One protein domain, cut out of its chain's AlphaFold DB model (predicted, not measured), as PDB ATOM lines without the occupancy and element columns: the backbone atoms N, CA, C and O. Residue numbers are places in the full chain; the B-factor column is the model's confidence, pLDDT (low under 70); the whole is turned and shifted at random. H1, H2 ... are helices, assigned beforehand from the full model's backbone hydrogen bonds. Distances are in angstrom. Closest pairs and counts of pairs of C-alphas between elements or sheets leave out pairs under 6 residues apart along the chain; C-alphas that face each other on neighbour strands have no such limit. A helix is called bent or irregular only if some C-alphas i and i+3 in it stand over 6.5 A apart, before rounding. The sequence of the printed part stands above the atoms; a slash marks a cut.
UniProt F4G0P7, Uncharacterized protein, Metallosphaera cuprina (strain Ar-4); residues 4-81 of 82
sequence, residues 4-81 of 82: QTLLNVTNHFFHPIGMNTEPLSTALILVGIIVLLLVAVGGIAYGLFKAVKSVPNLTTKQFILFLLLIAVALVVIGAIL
ATOM      1  N   GLN A   4     154.272 205.340 193.030       72.44
ATOM      2  CA  GLN A   4     153.153 205.089 193.938       72.44
ATOM      3  C   GLN A   4     153.391 205.677 195.331       72.44
ATOM      4  O   GLN A   4     152.480 206.269 195.902       72.44
ATOM      5  N   THR A   5     154.613 205.589 195.868       76.06
ATOM      6  CA  THR A   5     154.950 206.215 197.157       76.06
ATOM      7  C   THR A   5     154.828 207.739 197.084       76.06
ATOM      8  O   THR A   5     154.338 208.363 198.020       76.06
ATOM      9  N   LEU A   6     155.226 208.337 195.958       72.19
ATOM     10  CA  LEU A   6     155.181 209.787 195.747       72.19
ATOM     11  C   LEU A   6     153.739 210.297 195.583       72.19
ATOM     12  O   LEU A   6     153.367 211.310 196.175       72.19
ATOM     13  N   LEU A   7     152.913 209.547 194.849       73.19
ATOM     14  CA  LEU A   7     151.471 209.783 194.725       73.19
ATOM     15  C   LEU A   7     150.773 209.726 196.086       73.19
ATOM     16  O   LEU A   7     149.982 210.608 196.406       73.19
ATOM     17  N   ASN A   8     151.108 208.733 196.914       77.62
ATOM     18  CA  ASN A   8     150.467 208.542 198.211       77.62
ATOM     19  C   ASN A   8     150.802 209.669 199.207       77.62
ATOM     20  O   ASN A   8     149.918 210.166 199.900       77.62
ATOM     21  N   VAL A   9     152.062 210.126 199.238       75.88
ATOM     22  CA  VAL A   9     152.488 211.273 200.069       75.88
ATOM     23  C   VAL A   9     151.845 212.573 199.587       75.88
ATOM     24  O   VAL A   9     151.387 213.373 200.399       75.88
ATOM     25  N   THR A  10     151.751 212.762 198.269       69.75
ATOM     26  CA  THR A  10     151.114 213.949 197.686       69.75
ATOM     27  C   THR A  10     149.618 213.966 198.013       69.75
ATOM     28  O   THR A  10     149.118 214.939 198.569       69.75
ATOM     29  N   ASN A  11     148.904 212.859 197.799       67.62
ATOM     30  CA  ASN A  11     147.472 212.757 198.100       67.62
ATOM     31  C   ASN A  11     147.146 212.895 199.598       67.62
ATOM     32  O   ASN A  11     146.055 213.343 199.944       67.62
ATOM     33  N   HIS A  12     148.075 212.551 200.494       69.50
ATOM     34  CA  HIS A  12     147.920 212.800 201.929       69.50
ATOM     35  C   HIS A  12     148.039 214.293 202.277       69.50
ATOM     36  O   HIS A  12     147.300 214.793 203.123       69.50
ATOM     37  N   PHE A  13     148.907 215.028 201.576       69.75
ATOM     38  CA  PHE A  13     149.086 216.473 201.757       69.75
ATOM     39  C   PHE A  13     147.919 217.297 201.182       69.75
ATOM     40  O   PHE A  13     147.580 218.352 201.712       69.75
ATOM     41  N   PHE A  14     147.279 216.798 200.118       65.12
ATOM     42  CA  PHE A  14     146.163 217.460 199.428       65.12
ATOM     43  C   PHE A  14     144.763 216.965 199.855       65.12
ATOM     44  O   PHE A  14     143.762 217.482 199.371       65.12
ATOM     45  N   HIS A  15     144.660 216.024 200.802       61.41
ATOM     46  CA  HIS A  15     143.384 215.509 201.331       61.41
ATOM     47  C   HIS A  15     142.435 216.545 201.993       61.41
ATOM     48  O   HIS A  15     141.223 216.338 201.930       61.41
ATOM     49  N   PRO A  16     142.900 217.660 202.609       62.91
ATOM     50  CA  PRO A  16     142.001 218.666 203.198       62.91
ATOM     51  C   PRO A  16     141.216 219.487 202.164       62.91
ATOM     52  O   PRO A  16     140.285 220.209 202.518       62.91
ATOM     53  N   ILE A  17     141.608 219.413 200.891       58.94
ATOM     54  CA  ILE A  17     141.018 220.152 199.776       58.94
ATOM     55  C   ILE A  17     140.219 219.120 198.982       58.94
ATOM     56  O   ILE A  17     140.795 218.402 198.176       58.94
ATOM     57  N   GLY A  18     138.922 218.974 199.278       49.06
ATOM     58  CA  GLY A  18     138.034 217.895 198.804       49.06
ATOM     59  C   GLY A  18     137.784 217.832 197.288       49.06
ATOM     60  O   GLY A  18     136.641 217.847 196.841       49.06
ATOM     61  N   MET A  19     138.841 217.765 196.486       54.06
ATOM     62  CA  MET A  19     138.800 217.497 195.060       54.06
ATOM     63  C   MET A  19     139.051 216.001 194.845       54.06
ATOM     64  O   MET A  19     139.998 215.428 195.378       54.06
ATOM     65  N   ASN A  20     138.206 215.364 194.038       56.47
ATOM     66  CA  ASN A  20     138.423 214.006 193.552       56.47
ATOM     67  C   ASN A  20     139.584 214.048 192.531       56.47
ATOM     68  O   ASN A  20     139.376 214.284 191.342       56.47
ATOM     69  N   THR A  21     140.825 213.994 193.027       55.34
ATOM     70  CA  THR A  21     142.053 214.425 192.324       55.34
ATOM     71  C   THR A  21     142.817 213.317 191.611       55.34
ATOM     72  O   THR A  21     143.864 213.617 191.041       55.34
ATOM     73  N   GLU A  22     142.346 212.067 191.593       62.56
ATOM     74  CA  GLU A  22     143.134 210.926 191.090       62.56
ATOM     75  C   GLU A  22     143.809 211.156 189.714       62.56
ATOM     76  O   GLU A  22     145.026 210.949 189.617       62.56
ATOM     77  N   PRO A  23     143.126 211.670 188.666       73.56
ATOM     78  CA  PRO A  23     143.790 211.949 187.390       73.56
ATOM     79  C   PRO A  23     144.592 213.263 187.387       73.56
ATOM     80  O   PRO A  23     145.632 213.348 186.734       73.56
ATOM     81  N   LEU A  24     144.150 214.286 188.128       78.06
ATOM     82  CA  LEU A  24     144.763 215.619 188.116       78.06
ATOM     83  C   LEU A  24     146.065 215.661 188.935       78.06
ATOM     84  O   LEU A  24     147.083 216.136 188.442       78.06
ATOM     85  N   SER A  25     146.060 215.103 190.148       77.56
ATOM     86  CA  SER A  25     147.240 214.976 191.020       77.56
ATOM     87  C   SER A  25     148.364 214.218 190.308       77.56
ATOM     88  O   SER A  25     149.499 214.693 190.241       77.56
ATOM     89  N   THR A  26     148.028 213.100 189.658       78.75
ATOM     90  CA  THR A  26     148.987 212.301 188.883       78.75
ATOM     91  C   THR A  26     149.599 213.094 187.727       78.75
ATOM     92  O   THR A  26     150.818 213.069 187.542       78.75
ATOM     93  N   ALA A  27     148.782 213.843 186.977       84.06
ATOM     94  CA  ALA A  27     149.265 214.689 185.889       84.06
ATOM     95  C   ALA A  27     150.194 215.809 186.393       84.06
ATOM     96  O   ALA A  27     151.264 216.022 185.820       84.06
ATOM     97  N   LEU A  28     149.834 216.483 187.489       85.81
ATOM     98  CA  LEU A  28     150.653 217.541 188.090       85.81
ATOM     99  C   LEU A  28     151.995 217.022 188.613       85.81
ATOM    100  O   LEU A  28     153.020 217.662 188.385       85.81
ATOM    101  N   ILE A  29     152.014 215.857 189.266       86.06
ATOM    102  CA  ILE A  29     153.259 215.239 189.744       86.06
ATOM    103  C   ILE A  29     154.164 214.885 188.562       86.06
ATOM    104  O   ILE A  29     155.356 215.185 188.595       86.06
ATOM    105  N   LEU A  30     153.611 214.293 187.498       86.25
ATOM    106  CA  LEU A  30     154.387 213.921 186.315       86.25
ATOM    107  C   LEU A  30     155.005 215.151 185.634       86.25
ATOM    108  O   LEU A  30     156.203 215.160 185.349       86.25
ATOM    109  N   VAL A  31     154.212 216.207 185.428       91.94
ATOM    110  CA  VAL A  31     154.701 217.478 184.870       91.94
ATOM    111  C   VAL A  31     155.761 218.095 185.781       91.94
ATOM    112  O   VAL A  31     156.809 218.519 185.294       91.94
ATOM    113  N   GLY A  32     155.541 218.086 187.096       90.56
ATOM    114  CA  GLY A  32     156.508 218.574 188.079       90.56
ATOM    115  C   GLY A  32     157.852 217.847 188.001       90.56
ATOM    116  O   GLY A  32     158.896 218.496 188.001       90.56
ATOM    117  N   ILE A  33     157.844 216.517 187.858       90.69
ATOM    118  CA  ILE A  33     159.066 215.713 187.695       90.69
ATOM    119  C   ILE A  33     159.791 216.068 186.389       90.69
ATOM    120  O   ILE A  33     161.011 216.235 186.396       90.69
ATOM    121  N   ILE A  34     159.061 216.221 185.280       94.31
ATOM    122  CA  ILE A  34     159.649 216.590 183.980       94.31
ATOM    123  C   ILE A  34     160.301 217.972 184.057       94.31
ATOM    124  O   ILE A  34     161.441 218.146 183.621       94.31
ATOM    125  N   VAL A  35     159.608 218.950 184.645       95.38
ATOM    126  CA  VAL A  35     160.142 220.305 184.824       95.38
ATOM    127  C   VAL A  35     161.365 220.284 185.739       95.38
ATOM    128  O   VAL A  35     162.373 220.901 185.403       95.38
ATOM    129  N   LEU A  36     161.329 219.537 186.848       92.94
ATOM    130  CA  LEU A  36     162.486 219.379 187.734       92.94
ATOM    131  C   LEU A  36     163.690 218.776 187.008       92.94
ATOM    132  O   LEU A  36     164.802 219.272 187.179       92.94
ATOM    133  N   LEU A  37     163.486 217.758 186.167       92.50
ATOM    134  CA  LEU A  37     164.561 217.181 185.356       92.50
ATOM    135  C   LEU A  37     165.130 218.192 184.357       92.50
ATOM    136  O   LEU A  37     166.349 218.324 184.257       92.50
ATOM    137  N   LEU A  38     164.274 218.942 183.659       94.31
ATOM    138  CA  LEU A  38     164.717 219.981 182.725       94.31
ATOM    139  C   LEU A  38     165.513 221.082 183.431       94.31
ATOM    140  O   LEU A  38     166.558 221.496 182.930       94.31
ATOM    141  N   VAL A  39     165.058 221.528 184.602       94.69
ATOM    142  CA  VAL A  39     165.760 222.537 185.406       94.69
ATOM    143  C   VAL A  39     167.082 221.991 185.935       94.69
ATOM    144  O   VAL A  39     168.081 222.703 185.889       94.69
ATOM    145  N   ALA A  40     167.127 220.737 186.390       92.38
ATOM    146  CA  ALA A  40     168.361 220.117 186.862       92.38
ATOM    147  C   ALA A  40     169.403 220.021 185.737       92.38
ATOM    148  O   ALA A  40     170.523 220.509 185.887       92.38
ATOM    149  N   VAL A  41     169.022 219.465 184.582       93.31
ATOM    150  CA  VAL A  41     169.920 219.330 183.423       93.31
ATOM    151  C   VAL A  41     170.332 220.701 182.886       93.31
ATOM    152  O   VAL A  41     171.519 220.949 182.669       93.31
ATOM    153  N   GLY A  42     169.375 221.617 182.716       91.62
ATOM    154  CA  GLY A  42     169.632 222.972 182.231       91.62
ATOM    155  C   GLY A  42     170.509 223.783 183.183       91.62
ATOM    156  O   GLY A  42     171.423 224.472 182.737       91.62
ATOM    157  N   GLY A  43     170.287 223.658 184.492       92.06
ATOM    158  CA  GLY A  43     171.085 224.308 185.529       92.06
ATOM    159  C   GLY A  43     172.527 223.808 185.550       92.06
ATOM    160  O   GLY A  43     173.451 224.623 185.587       92.06
ATOM    161  N   ILE A  44     172.731 222.489 185.448       90.69
ATOM    162  CA  ILE A  44     174.069 221.891 185.340       90.69
ATOM    163  C   ILE A  44     174.761 222.377 184.065       90.69
ATOM    164  O   ILE A  44     175.877 222.893 184.135       90.69
ATOM    165  N   ALA A  45     174.096 222.276 182.910       92.56
ATOM    166  CA  ALA A  45     174.661 222.705 181.635       92.56
ATOM    167  C   ALA A  45     175.037 224.194 181.659       92.56
ATOM    168  O   ALA A  45     176.174 224.553 181.353       92.56
ATOM    169  N   TYR A  46     174.124 225.063 182.094       92.00
ATOM    170  CA  TYR A  46     174.375 226.498 182.214       92.00
ATOM    171  C   TYR A  46     175.524 226.807 183.183       92.00
ATOM    172  O   TYR A  46     176.396 227.622 182.870       92.00
ATOM    173  N   GLY A  47     175.559 226.133 184.338       88.62
ATOM    174  CA  GLY A  47     176.633 226.260 185.321       88.62
ATOM    175  C   GLY A  47     177.997 225.896 184.737       88.62
ATOM    176  O   GLY A  47     178.945 226.671 184.876       88.62
ATOM    177  N   LEU A  48     178.081 224.776 184.010       88.69
ATOM    178  CA  LEU A  48     179.298 224.334 183.326       88.69
ATOM    179  C   LEU A  48     179.735 225.323 182.241       88.69
ATOM    180  O   LEU A  48     180.895 225.730 182.220       88.69
ATOM    181  N   PHE A  49     178.815 225.779 181.387       91.69
ATOM    182  CA  PHE A  49     179.123 226.772 180.353       91.69
ATOM    183  C   PHE A  49     179.656 228.077 180.949       91.69
ATOM    184  O   PHE A  49     180.645 228.633 180.465       91.69
ATOM    185  N   LYS A  50     179.027 228.563 182.023       89.06
ATOM    186  CA  LYS A  50     179.464 229.777 182.716       89.06
ATOM    187  C   LYS A  50     180.836 229.590 183.366       89.06
ATOM    188  O   LYS A  50     181.678 230.481 183.252       89.06
ATOM    189  N   ALA A  51     181.074 228.439 183.996       85.94
ATOM    190  CA  ALA A  51     182.357 228.103 184.601       85.94
ATOM    191  C   ALA A  51     183.474 228.062 183.549       85.94
ATOM    192  O   ALA A  51     184.459 228.782 183.693       85.94
ATOM    193  N   VAL A  52     183.283 227.334 182.444       87.50
ATOM    194  CA  VAL A  52     184.263 227.244 181.345       87.50
ATOM    195  C   VAL A  52     184.549 228.616 180.740       87.50
ATOM    196  O   VAL A  52     185.708 228.970 180.538       87.50
ATOM    197  N   LYS A  53     183.518 229.440 180.522       88.62
ATOM    198  CA  LYS A  53     183.693 230.800 179.989       88.62
ATOM    199  C   LYS A  53     184.472 231.720 180.937       88.62
ATOM    200  O   LYS A  53     185.068 232.692 180.481       88.62
ATOM    201  N   SER A  54     184.467 231.440 182.238       86.88
ATOM    202  CA  SER A  54     185.228 232.219 183.221       86.88
ATOM    203  C   SER A  54     186.707 231.829 183.296       86.88
ATOM    204  O   SER A  54     187.514 232.674 183.674       86.88
ATOM    205  N   VAL A  55     187.072 230.612 182.866       87.06
ATOM    206  CA  VAL A  55     188.448 230.074 182.927       87.06
ATOM    207  C   VAL A  55     189.504 230.996 182.300       87.06
ATOM    208  O   VAL A  55     190.521 231.220 182.954       87.06
ATOM    209  N   PRO A  56     189.299 231.590 181.104       85.38
ATOM    210  CA  PRO A  56     190.311 232.440 180.468       85.38
ATOM    211  C   PRO A  56     190.625 233.728 181.242       85.38
ATOM    212  O   PRO A  56     191.669 234.329 181.021       85.38
ATOM    213  N   ASN A  57     189.729 234.156 182.136       90.12
ATOM    214  CA  ASN A  57     189.863 235.398 182.897       90.12
ATOM    215  C   ASN A  57     190.408 235.171 184.320       90.12
ATOM    216  O   ASN A  57     190.451 236.110 185.115       90.12
ATOM    217  N   LEU A  58     190.786 233.938 184.675       90.75
ATOM    218  CA  LEU A  58     191.295 233.608 186.007       90.75
ATOM    219  C   LEU A  58     192.796 233.885 186.118       90.75
ATOM    220  O   LEU A  58     193.584 233.573 185.229       90.75
ATOM    221  N   THR A  59     193.213 234.393 187.275       93.56
ATOM    222  CA  THR A  59     194.638 234.419 187.643       93.56
ATOM    223  C   THR A  59     195.146 233.002 187.937       93.56
ATOM    224  O   THR A  59     194.367 232.122 188.304       93.56
ATOM    225  N   THR A  60     196.460 232.761 187.868       92.31
ATOM    226  CA  THR A  60     197.054 231.423 188.087       92.31
ATOM    227  C   THR A  60     196.627 230.783 189.413       92.31
ATOM    228  O   THR A  60     196.302 229.599 189.453       92.31
ATOM    229  N   LYS A  61     196.557 231.564 190.503       92.69
ATOM    230  CA  LYS A  61     196.112 231.070 191.820       92.69
ATOM    231  C   LYS A  61     194.642 230.639 191.806       92.69
ATOM    232  O   LYS A  61     194.303 229.595 192.357       92.69
ATOM    233  N   GLN A  62     193.778 231.427 191.167       91.31
ATOM    234  CA  GLN A  62     192.349 231.121 191.047       91.31
ATOM    235  C   GLN A  62     192.105 229.920 190.132       91.31
ATOM    236  O   GLN A  62     191.246 229.097 190.432       91.31
ATOM    237  N   PHE A  63     192.887 229.783 189.061       90.50
ATOM    238  CA  PHE A  63     192.825 228.629 188.171       90.50
ATOM    239  C   PHE A  63     193.198 227.327 188.894       90.50
ATOM    240  O   PHE A  63     192.478 226.339 188.781       90.50
ATOM    241  N   ILE A  64     194.263 227.336 189.703       93.31
ATOM    242  CA  ILE A  64     194.657 226.170 190.512       93.31
ATOM    243  C   ILE A  64     193.557 225.801 191.518       93.31
ATOM    244  O   ILE A  64     193.207 224.628 191.631       93.31
ATOM    245  N   LEU A  65     192.974 226.783 192.216       92.62
ATOM    246  CA  LEU A  65     191.854 226.534 193.136       92.62
ATOM    247  C   LEU A  65     190.624 225.972 192.415       92.62
ATOM    248  O   LEU A  65     189.979 225.060 192.928       92.62
ATOM    249  N   PHE A  66     190.316 226.479 191.222       91.06
ATOM    250  CA  PHE A  66     189.230 225.971 190.387       91.06
ATOM    251  C   PHE A  66     189.460 224.512 189.970       91.06
ATOM    252  O   PHE A  66     188.560 223.686 190.122       91.06
ATOM    253  N   LEU A  67     190.672 224.172 189.517       91.69
ATOM    254  CA  LEU A  67     191.041 222.794 189.184       91.69
ATOM    255  C   LEU A  67     190.943 221.862 190.394       91.69
ATOM    256  O   LEU A  67     190.421 220.756 190.271       91.69
ATOM    257  N   LEU A  68     191.403 222.310 191.564       95.31
ATOM    258  CA  LEU A  68     191.321 221.533 192.798       95.31
ATOM    259  C   LEU A  68     189.862 221.283 193.204       95.31
ATOM    260  O   LEU A  68     189.513 220.163 193.571       95.31
ATOM    261  N   LEU A  69     188.997 222.291 193.076       93.25
ATOM    262  CA  LEU A  69     187.567 222.156 193.353       93.25
ATOM    263  C   LEU A  69     186.901 221.155 192.400       93.25
ATOM    264  O   LEU A  69     186.146 220.297 192.857       93.25
ATOM    265  N   ILE A  70     187.216 221.208 191.101       91.69
ATOM    266  CA  ILE A  70     186.733 220.219 190.124       91.69
ATOM    267  C   ILE A  70     187.217 218.816 190.485       91.69
ATOM    268  O   ILE A  70     186.421 217.880 190.464       91.69
ATOM    269  N   ALA A  71     188.495 218.657 190.834       94.25
ATOM    270  CA  ALA A  71     189.054 217.360 191.197       94.25
ATOM    271  C   ALA A  71     188.324 216.748 192.401       94.25
ATOM    272  O   ALA A  71     187.908 215.592 192.346       94.25
ATOM    273  N   VAL A  72     188.089 217.536 193.455       96.31
ATOM    274  CA  VAL A  72     187.323 217.091 194.629       96.31
ATOM    275  C   VAL A  72     185.884 216.738 194.244       96.31
ATOM    276  O   VAL A  72     185.392 215.686 194.646       96.31
ATOM    277  N   ALA A  73     185.218 217.569 193.436       91.25
ATOM    278  CA  ALA A  73     183.861 217.291 192.976       91.25
ATOM    279  C   ALA A  73     183.780 215.970 192.190       91.25
ATOM    280  O   ALA A  73     182.884 215.170 192.444       91.25
ATOM    281  N   LEU A  74     184.734 215.703 191.294       92.31
ATOM    282  CA  LEU A  74     184.797 214.453 190.530       92.31
ATOM    283  C   LEU A  74     185.043 213.232 191.419       92.31
ATOM    284  O   LEU A  74     184.406 212.205 191.203       92.31
ATOM    285  N   VAL A  75     185.911 213.340 192.430       95.50
ATOM    286  CA  VAL A  75     186.136 212.258 193.405       95.50
ATOM    287  C   VAL A  75     184.860 211.955 194.184       95.50
ATOM    288  O   VAL A  75     184.493 210.793 194.325       95.50
ATOM    289  N   VAL A  76     184.151 212.985 194.654       94.81
ATOM    290  CA  VAL A  76     182.884 212.813 195.381       94.81
ATOM    291  C   VAL A  76     181.821 212.182 194.482       94.81
ATOM    292  O   VAL A  76     181.159 211.238 194.897       94.81
ATOM    293  N   ILE A  77     181.688 212.655 193.240       92.19
ATOM    294  CA  ILE A  77     180.759 212.075 192.261       92.19
ATOM    295  C   ILE A  77     181.109 210.604 192.005       92.19
ATOM    296  O   ILE A  77     180.224 209.759 192.074       92.19
ATOM    297  N   GLY A  78     182.387 210.289 191.771       91.25
ATOM    298  CA  GLY A  78     182.857 208.920 191.542       91.25
ATOM    299  C   GLY A  78     182.715 207.998 192.756       91.25
ATOM    300  O   GLY A  78     182.571 206.799 192.579       91.25
ATOM    301  N   ALA A  79     182.724 208.539 193.975       94.19
ATOM    302  CA  ALA A  79     182.477 207.768 195.192       94.19
ATOM    303  C   ALA A  79     180.981 207.520 195.461       94.19
ATOM    304  O   ALA A  79     180.636 206.553 196.137       94.19
ATOM    305  N   ILE A  80     180.097 208.408 194.985       93.81
ATOM    306  CA  ILE A  80     178.640 208.312 195.177       93.81
ATOM    307  C   ILE A  80     177.974 207.502 194.058       93.81
ATOM    308  O   ILE A  80     176.964 206.845 194.318       93.81
ATOM    309  N   LEU A  81     178.492 207.559 192.824       85.25
ATOM    310  CA  LEU A  81     178.016 206.699 191.743       85.25
ATOM    311  C   LEU A  81     178.479 205.250 191.995       85.25
ATOM    312  O   LEU A  81     179.688 205.030 192.049       85.25
TER     313      LEU A  81
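Overview. This is residues 4 to 81 of the 82 residues of an uncharacterized protein of Metallosphaera cuprina (strain Ar-4) (UniProt F4G0P7). One long, nearly straight helix, H2, makes the length of an open model, and a shorter helix lies near each of its ends, on the same side of it: H1 stands crosswise near its start, and H3 folds back slantwise from its end. H1 and H3 stay apart from each other, and the middle of H2 is bare. The printed part has 78 residues with three named helices, in the order H1, H2, H3, and no named strand; the class is all helix. The whole is extended, with a radius of gyration of the C-alphas of 20.6 A, and spans 61 by 26 by 18 A.

Arrangement. H2, residues 22 to 57, touches H1, residues 4 to 14, with residues 25 to 29 alone. The closest C-alphas of the two, those of Leu 7 and Thr 26, are 6.8 A apart. Their lines are about perpendicular, at 76 degrees. H3, residues 60 to 80, is close to H2 but not clearly touching it; their closest C-alphas, those of Val 55 and Phe 63, are 7.0 A apart. These two run opposite ways at a shallow tilt of 33 degrees, only just short of steep. In H1 and H3 every O i to N i+4 pair is within hydrogen-bond range; in H2, 29 of 32 are.

Along the chain. H2 measures 53.4 A from C-alpha 22 at (143.134, 210.926, 191.090) to C-alpha 57. It is irregular, but only just: C-alphas 53 and 56 are 6.8 A apart. H1 measures 15.2 A and begins at C-alpha 4, (153.153, 205.089, 193.938). H3 measures 30.4 A and ends at C-alpha 80, (178.640, 208.312, 195.177).

Size, cuts and confidence. The outline is a rod; the two C-alphas farthest apart, those of Gly 18 and Thr 60, are 61.5 A apart. The printed part has no cut. The link from H1 to H2 is short, with 7 residues, and that from H2 to H3 is tight, with 2. The mean pLDDT of the printed part is 84.3; residues 10 to 22 are under 70.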